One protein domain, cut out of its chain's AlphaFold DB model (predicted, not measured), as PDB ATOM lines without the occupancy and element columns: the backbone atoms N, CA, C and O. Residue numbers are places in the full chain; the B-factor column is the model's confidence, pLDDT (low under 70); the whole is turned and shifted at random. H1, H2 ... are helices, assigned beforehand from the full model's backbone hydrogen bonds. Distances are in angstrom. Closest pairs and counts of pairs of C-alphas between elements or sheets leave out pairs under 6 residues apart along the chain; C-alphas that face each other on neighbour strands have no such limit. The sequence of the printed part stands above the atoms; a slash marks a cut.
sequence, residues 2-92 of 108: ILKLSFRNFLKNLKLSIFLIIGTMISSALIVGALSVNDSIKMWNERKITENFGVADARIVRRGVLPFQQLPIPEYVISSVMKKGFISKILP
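What this domain is: This is residues 2 to 92 of the 108 residues of an uncharacterized protein of Thermotoga sp. 4484_232 (UniProt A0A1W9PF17). What does the printed part look like? It is a long helical shaft, H2, with the short helix H1 turned across its beginning to make a corner, and with a long loop and the small helix H3 at the far end; the loop folds back beside H2 near residue 65 before it runs on to H3. What is it made of? The printed part has 91 residues, with three named helices in the order H1, H2, H3 and no named strand; the class is all helix. How is it spread out? It is extended, a rod spanning 72 by 24 by 22 A, and the radius of gyration of the C-alphas is 24.4 A.

How they stand to each other: How do the first two helices stand? H1, residues 2 to 12, and H2, residues 14 to 53, are close but not clearly touching: their closest C-alphas, those of Phe 10 and Ser 17, are 6.3 A apart. Their lines are about perpendicular, at 77 degrees. Where is H3? H3, residues 75 to 82, is apart from H1 and from H2. What do the backbones show? In H1, H2 and H3 every O i to N i+4 pair is within hydrogen-bond range.

Where its parts are: Where does H1 begin? C-alpha 2 is at (104.533, 158.404, 140.489), and H1 is 15.3 A long. How far does H2 reach? It covers 56.9 A, from C-alpha 14 at (113.661, 144.498, 147.141) to C-alpha 53. Where does H3 end? It is 10.5 A long and ends at C-alpha 82, at (148.902, 143.771, 91.875).

The domain as a whole: How large is it? The two C-alphas farthest apart, those of Lys 12 and Gly 85, are 72.9 A apart. Which parts stand free? Residues 2 to 8, 11 to 16 and 19 to 36 stand free. How are the helices linked? The link from H1 to H2 is tight and that from H2 to H3, 21 residues, is long; the printed part has no cut. Where is confidence low? The mean pLDDT of the printed part is 84.0, and residues 63 to 70 are under 70.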
ATOM      1  N   ILE A   2     104.169 159.707 141.089       89.62
ATOM      2  CA  ILE A   2     104.533 158.404 140.489       89.62
ATOM      3  C   ILE A   2     105.910 157.875 140.924       89.62
ATOM      4  O   ILE A   2     105.990 156.745 141.388       89.62
ATOM      5  N   LEU A   3     106.974 158.689 140.881       88.06
ATOM      6  CA  LEU A   3     108.327 158.238 141.257       88.06
ATOM      7  C   LEU A   3     108.391 157.688 142.692       88.06
ATOM      8  O   LEU A   3     108.981 156.647 142.959       88.06
ATOM      9  N   LYS A   4     107.713 158.382 143.616       92.25
ATOM     10  CA  LYS A   4     107.613 158.007 145.031       92.25
ATOM     11  C   LYS A   4     106.856 156.685 145.204       92.25
ATOM     12  O   LYS A   4     107.199 155.887 146.073       92.25
ATOM     13  N   LEU A   5     105.848 156.442 144.361       91.50
ATOM     14  CA  LEU A   5     105.080 155.199 144.341       91.50
ATOM     15  C   LEU A   5     105.925 154.030 143.816       91.50
ATOM     16  O   LEU A   5     105.964 152.984 144.463       91.50
ATOM     17  N   SER A   6     106.652 154.230 142.714       89.19
ATOM     18  CA  SER A   6     107.562 153.234 142.135       89.19
ATOM     19  C   SER A   6     108.694 152.872 143.095       89.19
ATOM     20  O   SER A   6     108.956 151.691 143.307       89.19
ATOM     21  N   PHE A   7     109.305 153.862 143.753       92.44
ATOM     22  CA  PHE A   7     110.385 153.629 144.717       92.44
ATOM     23  C   PHE A   7     109.898 152.869 145.957       92.44
ATOM     24  O   PHE A   7     110.554 151.947 146.438       92.44
ATOM     25  N   ARG A   8     108.690 153.183 146.440       92.00
ATOM     26  CA  ARG A   8     108.054 152.414 147.516       92.00
ATOM     27  C   ARG A   8     107.804 150.964 147.099       92.00
ATOM     28  O   ARG A   8     107.989 150.064 147.910       92.00
ATOM     29  N   ASN A   9     107.386 150.733 145.855       89.69
ATOM     30  CA  ASN A   9     107.125 149.386 145.347       89.69
ATOM     31  C   ASN A   9     108.418 148.579 145.137       89.69
ATOM     32  O   ASN A   9     108.445 147.382 145.417       89.69
ATOM     33  N   PHE A  10     109.492 149.257 144.723       91.12
ATOM     34  CA  PHE A  10     110.845 148.712 144.635       91.12
ATOM     35  C   PHE A  10     111.363 148.260 146.006       91.12
ATOM     36  O   PHE A  10     111.774 147.113 146.160       91.12
ATOM     37  N   LEU A  11     111.254 149.115 147.033       91.62
ATOM     38  CA  LEU A  11     111.660 148.779 148.404       91.62
ATOM     39  C   LEU A  11     110.823 147.641 149.007       91.62
ATOM     40  O   LEU A  11     111.364 146.788 149.708       91.62
ATOM     41  N   LYS A  12     109.514 147.585 148.716       94.00
ATOM     42  CA  LYS A  12     108.649 146.478 149.163       94.00
ATOM     43  C   LYS A  12     109.019 145.135 148.527       94.00
ATOM     44  O   LYS A  12     108.855 144.106 149.171       94.00
ATOM     45  N   ASN A  13     109.537 145.141 147.299       93.19
ATOM     46  CA  ASN A  13     109.917 143.941 146.550       93.19
ATOM     47  C   ASN A  13     111.430 143.897 146.292       93.19
ATOM     48  O   ASN A  13     111.873 143.568 145.188       93.19
ATOM     49  N   LEU A  14     112.229 144.251 147.303       91.62
ATOM     50  CA  LEU A  14     113.661 144.498 147.141       91.62
ATOM     51  C   LEU A  14     114.418 143.279 146.593       91.62
ATOM     52  O   LEU A  14     115.213 143.422 145.672       91.62
ATOM     53  N   LYS A  15     114.125 142.073 147.103       93.50
ATOM     54  CA  LYS A  15     114.773 140.831 146.645       93.50
ATOM     55  C   LYS A  15     114.569 140.618 145.143       93.50
ATOM     56  O   LYS A  15     115.541 140.500 144.409       93.50
ATOM     57  N   LEU A  16     113.312 140.626 144.692       93.94
ATOM     58  CA  LEU A  16     112.960 140.436 143.281       93.94
ATOM     59  C   LEU A  16     113.581 141.528 142.398       93.94
ATOM     60  O   LEU A  16     114.156 141.236 141.354       93.94
ATOM     61  N   SER A  17     113.494 142.782 142.840       93.25
ATOM     62  CA  SER A  17     113.978 143.925 142.065       93.25
ATOM     63  C   SER A  17     115.502 143.915 141.911       93.25
ATOM     64  O   SER A  17     116.002 144.217 140.831       93.25
ATOM     65  N   ILE A  18     116.244 143.508 142.949       94.06
ATOM     66  CA  ILE A  18     117.703 143.328 142.878       94.06
ATOM     67  C   ILE A  18     118.064 142.217 141.888       94.06
ATOM     68  O   ILE A  18     118.927 142.435 141.044       94.06
ATOM     69  N   PHE A  19     117.394 141.058 141.939       95.62
ATOM     70  CA  PHE A  19     117.641 139.975 140.977       95.62
ATOM     71  C   PHE A  19     117.439 140.434 139.530       95.62
ATOM     72  O   PHE A  19     118.247 140.116 138.657       95.62
ATOM     73  N   LEU A  20     116.392 141.221 139.287       94.69
ATOM     74  CA  LEU A  20     116.071 141.743 137.963       94.69
ATOM     75  C   LEU A  20     117.136 142.741 137.481       94.69
ATOM     76  O   LEU A  20     117.621 142.627 136.356       94.69
ATOM     77  N   ILE A  21     117.572 143.654 138.357       95.25
ATOM     78  CA  ILE A  21     118.672 144.584 138.064       95.25
ATOM     79  C   ILE A  21     119.955 143.816 137.747       95.25
ATOM     80  O   ILE A  21     120.557 144.063 136.707       95.25
ATOM     81  N   ILE A  22     120.349 142.856 138.585       96.31
ATOM     82  CA  ILE A  22     121.569 142.067 138.370       96.31
ATOM     83  C   ILE A  22     121.514 141.335 137.026       96.31
ATOM     84  O   ILE A  22     122.471 141.414 136.260       96.31
ATOM     85  N   GLY A  23     120.390 140.689 136.698       95.50
ATOM     86  CA  GLY A  23     120.212 140.025 135.404       95.50
ATOM     87  C   GLY A  23     120.434 140.982 134.229       95.50
ATOM     88  O   GLY A  23     121.244 140.704 133.345       95.50
ATOM     89  N   THR A  24     119.792 142.153 134.262       95.94
ATOM     90  CA  THR A  24     119.963 143.175 133.212       95.94
ATOM     91  C   THR A  24     121.379 143.752 133.152       95.94
ATOM     92  O   THR A  24     121.893 144.001 132.059       95.94
ATOM     93  N   MET A  25     122.037 143.925 134.302       96.56
ATOM     94  CA  MET A  25     123.406 144.433 134.384       96.56
ATOM     95  C   MET A  25     124.406 143.446 133.794       96.56
ATOM     96  O   MET A  25     125.251 143.861 133.009       96.56
ATOM     97  N   ILE A  26     124.292 142.154 134.113       95.94
ATOM     98  CA  ILE A  26     125.185 141.116 133.580       95.94
ATOM     99  C   ILE A  26     125.056 141.043 132.057       95.94
ATOM    100  O   ILE A  26     126.067 141.099 131.359       95.94
ATOM    101  N   SER A  27     123.832 140.984 131.525       95.31
ATOM    102  CA  SER A  27     123.617 140.958 130.072       95.31
ATOM    103  C   SER A  27     124.188 142.199 129.387       95.31
ATOM    104  O   SER A  27     124.881 142.084 128.378       95.31
ATOM    105  N   SER A  28     123.955 143.383 129.959       96.56
ATOM    106  CA  SER A  28     124.481 144.638 129.411       96.56
ATOM    107  C   SER A  28     126.010 144.683 129.464       96.56
ATOM    108  O   SER A  28     126.648 145.057 128.483       96.56
ATOM    109  N   ALA A  29     126.612 144.247 130.573       96.06
ATOM    110  CA  ALA A  29     128.061 144.212 130.747       96.06
ATOM    111  C   ALA A  29     128.741 143.243 129.773       96.06
ATOM    112  O   ALA A  29     129.802 143.567 129.246       96.06
ATOM    113  N   LEU A  30     128.129 142.091 129.481       95.69
ATOM    114  CA  LEU A  30     128.646 141.151 128.481       95.69
ATOM    115  C   LEU A  30     128.642 141.756 127.074       95.69
ATOM    116  O   LEU A  30     129.633 141.634 126.356       95.69
ATOM    117  N   ILE A  31     127.559 142.437 126.691       95.06
ATOM    118  CA  ILE A  31     127.448 143.087 125.376       95.06
ATOM    119  C   ILE A  31     128.484 144.206 125.252       95.06
ATOM    120  O   ILE A  31     129.257 144.237 124.295       95.06
ATOM    121  N   VAL A  32     128.531 145.105 126.238       95.56
ATOM    122  CA  VAL A  32     129.481 146.225 126.251       95.56
ATOM    123  C   VAL A  32     130.920 145.711 126.306       95.56
ATOM    124  O   VAL A  32     131.772 146.218 125.584       95.56
ATOM    125  N   GLY A  33     131.191 144.673 127.097       94.00
ATOM    126  CA  GLY A  33     132.505 144.042 127.193       94.00
ATOM    127  C   GLY A  33     132.960 143.435 125.867       94.00
ATOM    128  O   GLY A  33     134.074 143.705 125.426       94.00
ATOM    129  N   ALA A  34     132.095 142.678 125.188       90.31
ATOM    130  CA  ALA A  34     132.414 142.087 123.888       90.31
ATOM    131  C   ALA A  34     132.726 143.156 122.828       90.31
ATOM    132  O   ALA A  34     133.717 143.042 122.104       90.31
ATOM    133  N   LEU A  35     131.918 144.220 122.773       90.88
ATOM    134  CA  LEU A  35     132.144 145.344 121.862       90.88
ATOM    135  C   LEU A  35     133.440 146.094 122.201       90.88
ATOM    136  O   LEU A  35     134.256 146.338 121.317       90.88
ATOM    137  N   SER A  36     133.677 146.377 123.482       93.56
ATOM    138  CA  SER A  36     134.881 147.075 123.945       93.56
ATOM    139  C   SER A  36     136.159 146.293 123.646       93.56
ATOM    140  O   SER A  36     137.173 146.893 123.283       93.56
ATOM    141  N   VAL A  37     136.136 144.966 123.796       88.94
ATOM    142  CA  VAL A  37     137.271 144.105 123.442       88.94
ATOM    143  C   VAL A  37     137.507 144.146 121.934       88.94
ATOM    144  O   VAL A  37     138.638 144.367 121.505       88.94
ATOM    145  N   ASN A  38     136.450 144.009 121.132       87.12
ATOM    146  CA  ASN A  38     136.548 144.078 119.676       87.12
ATOM    147  C   ASN A  38     137.134 145.418 119.191       87.12
ATOM    148  O   ASN A  38     138.032 145.433 118.346       87.12
ATOM    149  N   ASP A  39     136.683 146.534 119.760       88.38
ATOM    150  CA  ASP A  39     137.182 147.864 119.402       88.38
ATOM    151  C   ASP A  39     138.637 148.069 119.844       88.38
ATOM    152  O   ASP A  39     139.443 148.620 119.091       88.38
ATOM    153  N   SER A  40     139.010 147.548 121.017       87.44
ATOM    154  CA  SER A  40     140.391 147.602 121.511       87.44
ATOM    155  C   SER A  40     141.354 146.840 120.602       87.44
ATOM    156  O   SER A  40     142.427 147.350 120.283       87.44
ATOM    157  N   ILE A  41     140.966 145.648 120.132       84.50
ATOM    158  CA  ILE A  41     141.772 144.849 119.192       84.50
ATOM    159  C   ILE A  41     141.932 145.593 117.867       84.50
ATOM    160  O   ILE A  41     143.039 145.699 117.341       84.50
ATOM    161  N   LYS A  42     140.836 146.145 117.332       83.38
ATOM    162  CA  LYS A  42     140.868 146.899 116.075       83.38
ATOM    163  C   LYS A  42     141.812 148.099 116.168       83.38
ATOM    164  O   LYS A  42     142.634 148.295 115.275       83.38
ATOM    165  N   MET A  43     141.717 148.862 117.255       85.75
ATOM    166  CA  MET A  43     142.580 150.016 117.503       85.75
ATOM    167  C   MET A  43     144.045 149.600 117.695       85.75
ATOM    168  O   MET A  43     144.943 150.255 117.167       85.75
ATOM    169  N   TRP A  44     144.300 148.502 118.410       84.38
ATOM    170  CA  TRP A  44     145.649 147.964 118.591       84.38
ATOM    171  C   TRP A  44     146.281 147.551 117.255       84.38
ATOM    172  O   TRP A  44     147.413 147.951 116.972       84.38
ATOM    173  N   ASN A  45     145.535 146.855 116.391       79.81
ATOM    174  CA  ASN A  45     145.990 146.495 115.044       79.81
ATOM    175  C   ASN A  45     146.287 147.734 114.192       79.81
ATOM    176  O   ASN A  45     147.328 147.809 113.544       79.81
ATOM    177  N   GLU A  46     145.395 148.728 114.200       82.00
ATOM    178  CA  GLU A  46     145.585 149.980 113.455       82.00
ATOM    179  C   GLU A  46     146.834 150.732 113.906       82.00
ATOM    180  O   GLU A  46     147.626 151.186 113.073       82.00
ATOM    181  N   ARG A  47     147.062 150.784 115.218       83.12
ATOM    182  CA  ARG A  47     148.254 151.393 115.795       83.12
ATOM    183  C   ARG A  47     149.524 150.644 115.397       83.12
ATOM    184  O   ARG A  47     150.458 151.274 114.914       83.12
ATOM    185  N   LYS A  48     149.547 149.313 115.517       79.75
ATOM    186  CA  LYS A  48     150.712 148.498 115.135       79.75
ATOM    187  C   LYS A  48     151.028 148.588 113.646       79.75
ATOM    188  O   LYS A  48     152.201 148.649 113.287       79.75
ATOM    189  N   ILE A  49     150.018 148.623 112.779       78.88
ATOM    190  CA  ILE A  49     150.235 148.810 111.338       78.88
ATOM    191  C   ILE A  49     150.855 150.187 111.079       78.88
ATOM    192  O   ILE A  49     151.860 150.274 110.380       78.88
ATOM    193  N   THR A  50     150.302 151.237 111.690       81.44
ATOM    194  CA  THR A  50     150.792 152.612 111.512       81.44
ATOM    195  C   THR A  50     152.222 152.784 112.038       81.44
ATOM    196  O   THR A  50     153.044 153.408 111.374       81.44
ATOM    197  N   GLU A  51     152.546 152.196 113.193       81.12
ATOM    198  CA  GLU A  51     153.884 152.258 113.801       81.12
ATOM    199  C   GLU A  51     154.949 151.516 112.972       81.12
ATOM    200  O   GLU A  51     156.075 151.994 112.870       81.12
ATOM    201  N   ASN A  52     154.613 150.371 112.363       77.62
ATOM    202  CA  ASN A  52     155.589 149.551 111.629       77.62
ATOM    203  C   ASN A  52     155.712 149.910 110.142       77.62
ATOM    204  O   ASN A  52     156.793 149.790 109.567       77.62
ATOM    205  N   PHE A  53     154.610 150.302 109.501       77.44
ATOM    206  CA  PHE A  53     154.544 150.486 108.047       77.44
ATOM    207  C   PHE A  53     154.247 151.932 107.626       77.44
ATOM    208  O   PHE A  53     154.323 152.237 106.436       77.44
ATOM    209  N   GLY A  54     153.944 152.829 108.570       75.81
ATOM    210  CA  GLY A  54     153.531 154.202 108.286       75.81
ATOM    211  C   GLY A  54     152.071 154.303 107.830       75.81
ATOM    212  O   GLY A  54     151.247 153.430 108.101       75.81
ATOM    213  N   VAL A  55     151.733 155.397 107.141       73.44
ATOM    214  CA  VAL A  55     150.384 155.614 106.600       73.44
ATOM    215  C   VAL A  55     150.175 154.688 105.402       73.44
ATOM    216  O   VAL A  55     150.770 154.887 104.346       73.44
ATOM    217  N   ALA A  56     149.341 153.663 105.569       71.50
ATOM    218  CA  ALA A  56     148.900 152.807 104.475       71.50
ATOM    219  C   ALA A  56     147.581 153.337 103.890       71.50
ATOM    220  O   ALA A  56     146.608 153.492 104.627       71.50
ATOM    221  N   ASP A  57     147.522 153.549 102.571       74.69
ATOM    222  CA  ASP A  57     146.301 154.010 101.886       74.69
ATOM    223  C   ASP A  57     145.164 152.979 101.960       74.69
ATOM    224  O   ASP A  57     143.982 153.318 102.025       74.69
ATOM    225  N   ALA A  58     145.519 151.692 101.941       77.56
ATOM    226  CA  ALA A  58     144.573 150.591 102.012       77.56
ATOM    227  C   ALA A  58     145.207 149.343 102.635       77.56
ATOM    228  O   ALA A  58     146.401 149.083 102.492       77.56
ATOM    229  N   ARG A  59     144.368 148.525 103.278       76.06
ATOM    230  CA  ARG A  59     144.743 147.212 103.811       76.06
ATOM    231  C   ARG A  59     143.869 146.120 103.212       76.06
ATOM    232  O   ARG A  59     142.647 146.251 103.155       76.06
ATOM    233  N   ILE A  60     144.496 145.023 102.805       76.94
ATOM    234  CA  ILE A  60     143.785 143.801 102.432       76.94
ATOM    235  C   ILE A  60     143.689 142.973 103.706       76.94
ATOM    236  O   ILE A  60     144.707 142.616 104.284       76.94
ATOM    237  N   VAL A  61     142.473 142.702 104.169       75.00
ATOM    238  CA  VAL A  61     142.248 141.932 105.396       75.00
ATOM    239  C   VAL A  61     141.268 140.819 105.090       75.00
ATOM    240  O   VAL A  61     140.220 141.050 104.482       75.00
ATOM    241  N   ARG A  62     141.587 139.604 105.527       73.94
ATOM    242  CA  ARG A  62     140.645 138.491 105.468       73.94
ATOM    243  C   ARG A  62     139.803 138.520 106.738       73.94
ATOM    244  O   ARG A  62     140.340 138.330 107.823       73.94
ATOM    245  N   ARG A  63     138.487 138.737 106.618       67.19
ATOM    246  CA  ARG A  63     137.571 138.552 107.757       67.19
ATOM    247  C   ARG A  63     137.589 137.075 108.159       67.19
ATOM    248  O   ARG A  63     137.040 136.235 107.452       67.19
ATOM    249  N   GLY A  64     138.292 136.771 109.246       64.88
ATOM    250  CA  GLY A  64     138.273 135.470 109.901       64.88
ATOM    251  C   GLY A  64     137.088 135.346 110.856       64.88
ATOM    252  O   GLY A  64     136.471 136.339 111.231       64.88
ATOM    253  N   VAL A  65     136.783 134.111 111.252       64.81
ATOM    254  CA  VAL A  65     135.756 133.809 112.269       64.81
ATOM    255  C   VAL A  65     136.300 134.035 113.689       64.81
ATOM    256  O   VAL A  65     135.536 134.197 114.633       64.81
ATOM    257  N   LEU A  66     137.631 134.054 113.844       66.56
ATOM    258  CA  LEU A  66     138.316 134.152 115.129       66.56
ATOM    259  C   LEU A  66     138.807 135.590 115.385       66.56
ATOM    260  O   LEU A  66     139.492 136.149 114.529       66.56
ATOM    261  N   PRO A  67     138.531 136.171 116.568       59.31
ATOM    262  CA  PRO A  67     138.833 137.573 116.884       59.31
ATOM    263  C   PRO A  67     140.329 137.903 117.033       59.31
ATOM    264  O   PRO A  67     140.682 139.075 117.090       59.31
ATOM    265  N   PHE A  68     141.210 136.896 117.064       61.50
ATOM    266  CA  PHE A  68     142.659 137.062 117.276       61.50
ATOM    267  C   PHE A  68     143.523 136.354 116.229       61.50
ATOM    268  O   PHE A  68     144.732 136.235 116.407       61.50
ATOM    269  N   GLN A  69     142.915 135.819 115.169       65.56
ATOM    270  CA  GLN A  69     143.650 135.042 114.180       65.56
ATOM    271  C   GLN A  69     143.277 135.480 112.772       65.56
ATOM    272  O   GLN A  69     142.182 135.206 112.273       65.56
ATOM    273  N   GLN A  70     144.229 136.130 112.111       67.69
ATOM    274  CA  GLN A  70     144.129 136.430 110.694       67.69
ATOM    275  C   GLN A  70     144.671 135.248 109.897       67.69
ATOM    276  O   GLN A  70     145.828 134.847 110.026       67.69
ATOM    277  N   LEU A  71     143.810 134.658 109.071       74.00
ATOM    278  CA  LEU A  71     144.247 133.655 108.110       74.00
ATOM    279  C   LEU A  71     145.084 134.328 107.016       74.00
ATOM    280  O   LEU A  71     144.747 135.442 106.601       74.00
ATOM    281  N   PRO A  72     146.122 133.645 106.502       75.44
ATOM    282  CA  PRO A  72     146.934 134.184 105.424       75.44
ATOM    283  C   PRO A  72     146.068 134.499 104.202       75.44
ATOM    284  O   PRO A  72     145.112 133.783 103.876       75.44
ATOM    285  N   ILE A  73     146.406 135.596 103.530       81.62
ATOM    286  CA  ILE A  73     145.737 136.008 102.300       81.62
ATOM    287  C   ILE A  73     146.216 135.083 101.176       81.62
ATOM    288  O   ILE A  73     147.423 134.925 101.008       81.62
ATOM    289  N   PRO A  74     145.307 134.467 100.402       83.19
ATOM    290  CA  PRO A  74     145.708 133.617  99.291       83.19
ATOM    291  C   PRO A  74     146.459 134.388  98.198       83.19
ATOM    292  O   PRO A  74     146.061 135.492  97.822       83.19
ATOM    293  N   GLU A  75     147.466 133.752  97.602       81.69
ATOM    294  CA  GLU A  75     148.335 134.353  96.580       81.69
ATOM    295  C   GLU A  75     147.577 134.834  95.328       81.69
ATOM    296  O   GLU A  75     147.917 135.845  94.708       81.69
ATOM    297  N   TYR A  76     146.480 134.158  94.968       84.00
ATOM    298  CA  TYR A  76     145.631 134.577  93.847       84.00
ATOM    299  C   TYR A  76     144.980 135.953  94.086       84.00
ATOM    300  O   TYR A  76     144.746 136.703  93.139       84.00
ATOM    301  N   VAL A  77     144.705 136.317  95.345       84.44
ATOM    302  CA  VAL A  77     144.141 137.630  95.695       84.44
ATOM    303  C   VAL A  77     145.216 138.693  95.527       84.44
ATOM    304  O   VAL A  77     144.974 139.699  94.863       84.44
ATOM    305  N   ILE A  78     146.414 138.442  96.057       83.50
ATOM    306  CA  ILE A  78     147.554 139.364  95.981       83.50
ATOM    307  C   ILE A  78     147.898 139.648  94.513       83.50
ATOM    308  O   ILE A  78     147.966 140.806  94.104       83.50
ATOM    309  N   SER A  79     148.006 138.604  93.691       83.94
ATOM    310  CA  SER A  79     148.281 138.736  92.255       83.94
ATOM    311  C   SER A  79     147.158 139.432  91.478       83.94
ATOM    312  O   SER A  79     147.443 140.207  90.566       83.94
ATOM    313  N   SER A  80     145.883 139.226  91.835       84.94
ATOM    314  CA  SER A  80     144.765 139.957  91.213       84.94
ATOM    315  C   SER A  80     144.777 141.453  91.538       84.94
ATOM    316  O   SER A  80     144.405 142.277  90.703       84.94
ATOM    317  N   VAL A  81     145.232 141.805  92.742       84.00
ATOM    318  CA  VAL A  81     145.318 143.184  93.212       84.00
ATOM    319  C   VAL A  81     146.536 143.871  92.594       84.00
ATOM    320  O   VAL A  81     146.371 144.949  92.035       84.00
ATOM    321  N   MET A  82     147.707 143.224  92.545       80.50
ATOM    322  CA  MET A  82     148.902 143.771  91.875       80.50
ATOM    323  C   MET A  82     148.699 144.083  90.387       80.50
ATOM    324  O   MET A  82     149.355 144.970  89.855       80.50
ATOM    325  N   LYS A  83     147.775 143.396  89.706       84.69
ATOM    326  CA  LYS A  83     147.430 143.696  88.304       84.69
ATOM    327  C   LYS A  83     146.732 145.048  88.123       84.69
ATOM    328  O   LYS A  83     146.582 145.504  86.992       84.69
ATOM    329  N   LYS A  84     146.278 145.690  89.203       82.56
ATOM    330  CA  LYS A  84     145.653 147.010  89.145       82.56
ATOM    331  C   LYS A  84     146.736 148.090  89.122       82.56
ATOM    332  O   LYS A  84     147.455 148.273  90.096       82.56
ATOM    333  N   GLY A  85     146.808 148.851  88.029       77.19
ATOM    334  CA  GLY A  85     147.868 149.843  87.790       77.19
ATOM    335  C   GLY A  85     147.932 151.028  88.766       77.19
ATOM    336  O   GLY A  85     148.873 151.805  88.700       77.19
ATOM    337  N   PHE A  86     146.965 151.175  89.679       80.31
ATOM    338  CA  PHE A  86     146.987 152.204  90.726       80.31
ATOM    339  C   PHE A  86     147.737 151.773  91.999       80.31
ATOM    340  O   PHE A  86     147.800 152.537  92.959       80.31
ATOM    341  N   ILE A  87     148.277 150.552  92.045       80.56
ATOM    342  CA  ILE A  87     148.945 150.005  93.230       80.56
ATOM    343  C   ILE A  87     150.452 150.044  93.019       80.56
ATOM    344  O   ILE A  87     151.001 149.273  92.240       80.56
ATOM    345  N   SER A  88     151.115 150.946  93.740       77.25
ATOM    346  CA  SER A  88     152.566 151.147  93.643       77.25
ATOM    347  C   SER A  88     153.361 150.054  94.367       77.25
ATOM    348  O   SER A  88     154.363 149.554  93.855       77.25
ATOM    349  N   LYS A  89     152.917 149.649  95.564       77.12
ATOM    350  CA  LYS A  89     153.638 148.684  96.401       77.12
ATOM    351  C   LYS A  89     152.683 147.919  97.309       77.12
ATOM    352  O   LYS A  89     151.770 148.505  97.882       77.12
ATOM    353  N   ILE A  90     152.930 146.621  97.473       79.69
ATOM    354  CA  ILE A  90     152.273 145.787  98.484       79.69
ATOM    355  C   ILE A  90     153.331 145.359  99.498       79.69
ATOM    356  O   ILE A  90     154.387 144.852  99.124       79.69
ATOM    357  N   LEU A  91     153.049 145.579 100.781       75.50
ATOM    358  CA  LEU A  91     153.901 145.154 101.887       75.50
ATOM    359  C   LEU A  91     153.203 144.010 102.635       75.50
ATOM    360  O   LEU A  91     152.088 144.210 103.122       75.50
ATOM    361  N   PRO A  92     153.809 142.812 102.722       72.38
ATOM    362  CA  PRO A  92     153.239 141.734 103.512       72.38
ATOM    363  C   PRO A  92     153.397 142.056 105.001       72.38
ATOM    364  O   PRO A  92     154.511 142.160 105.511       72.38
TER     365      PRO A  92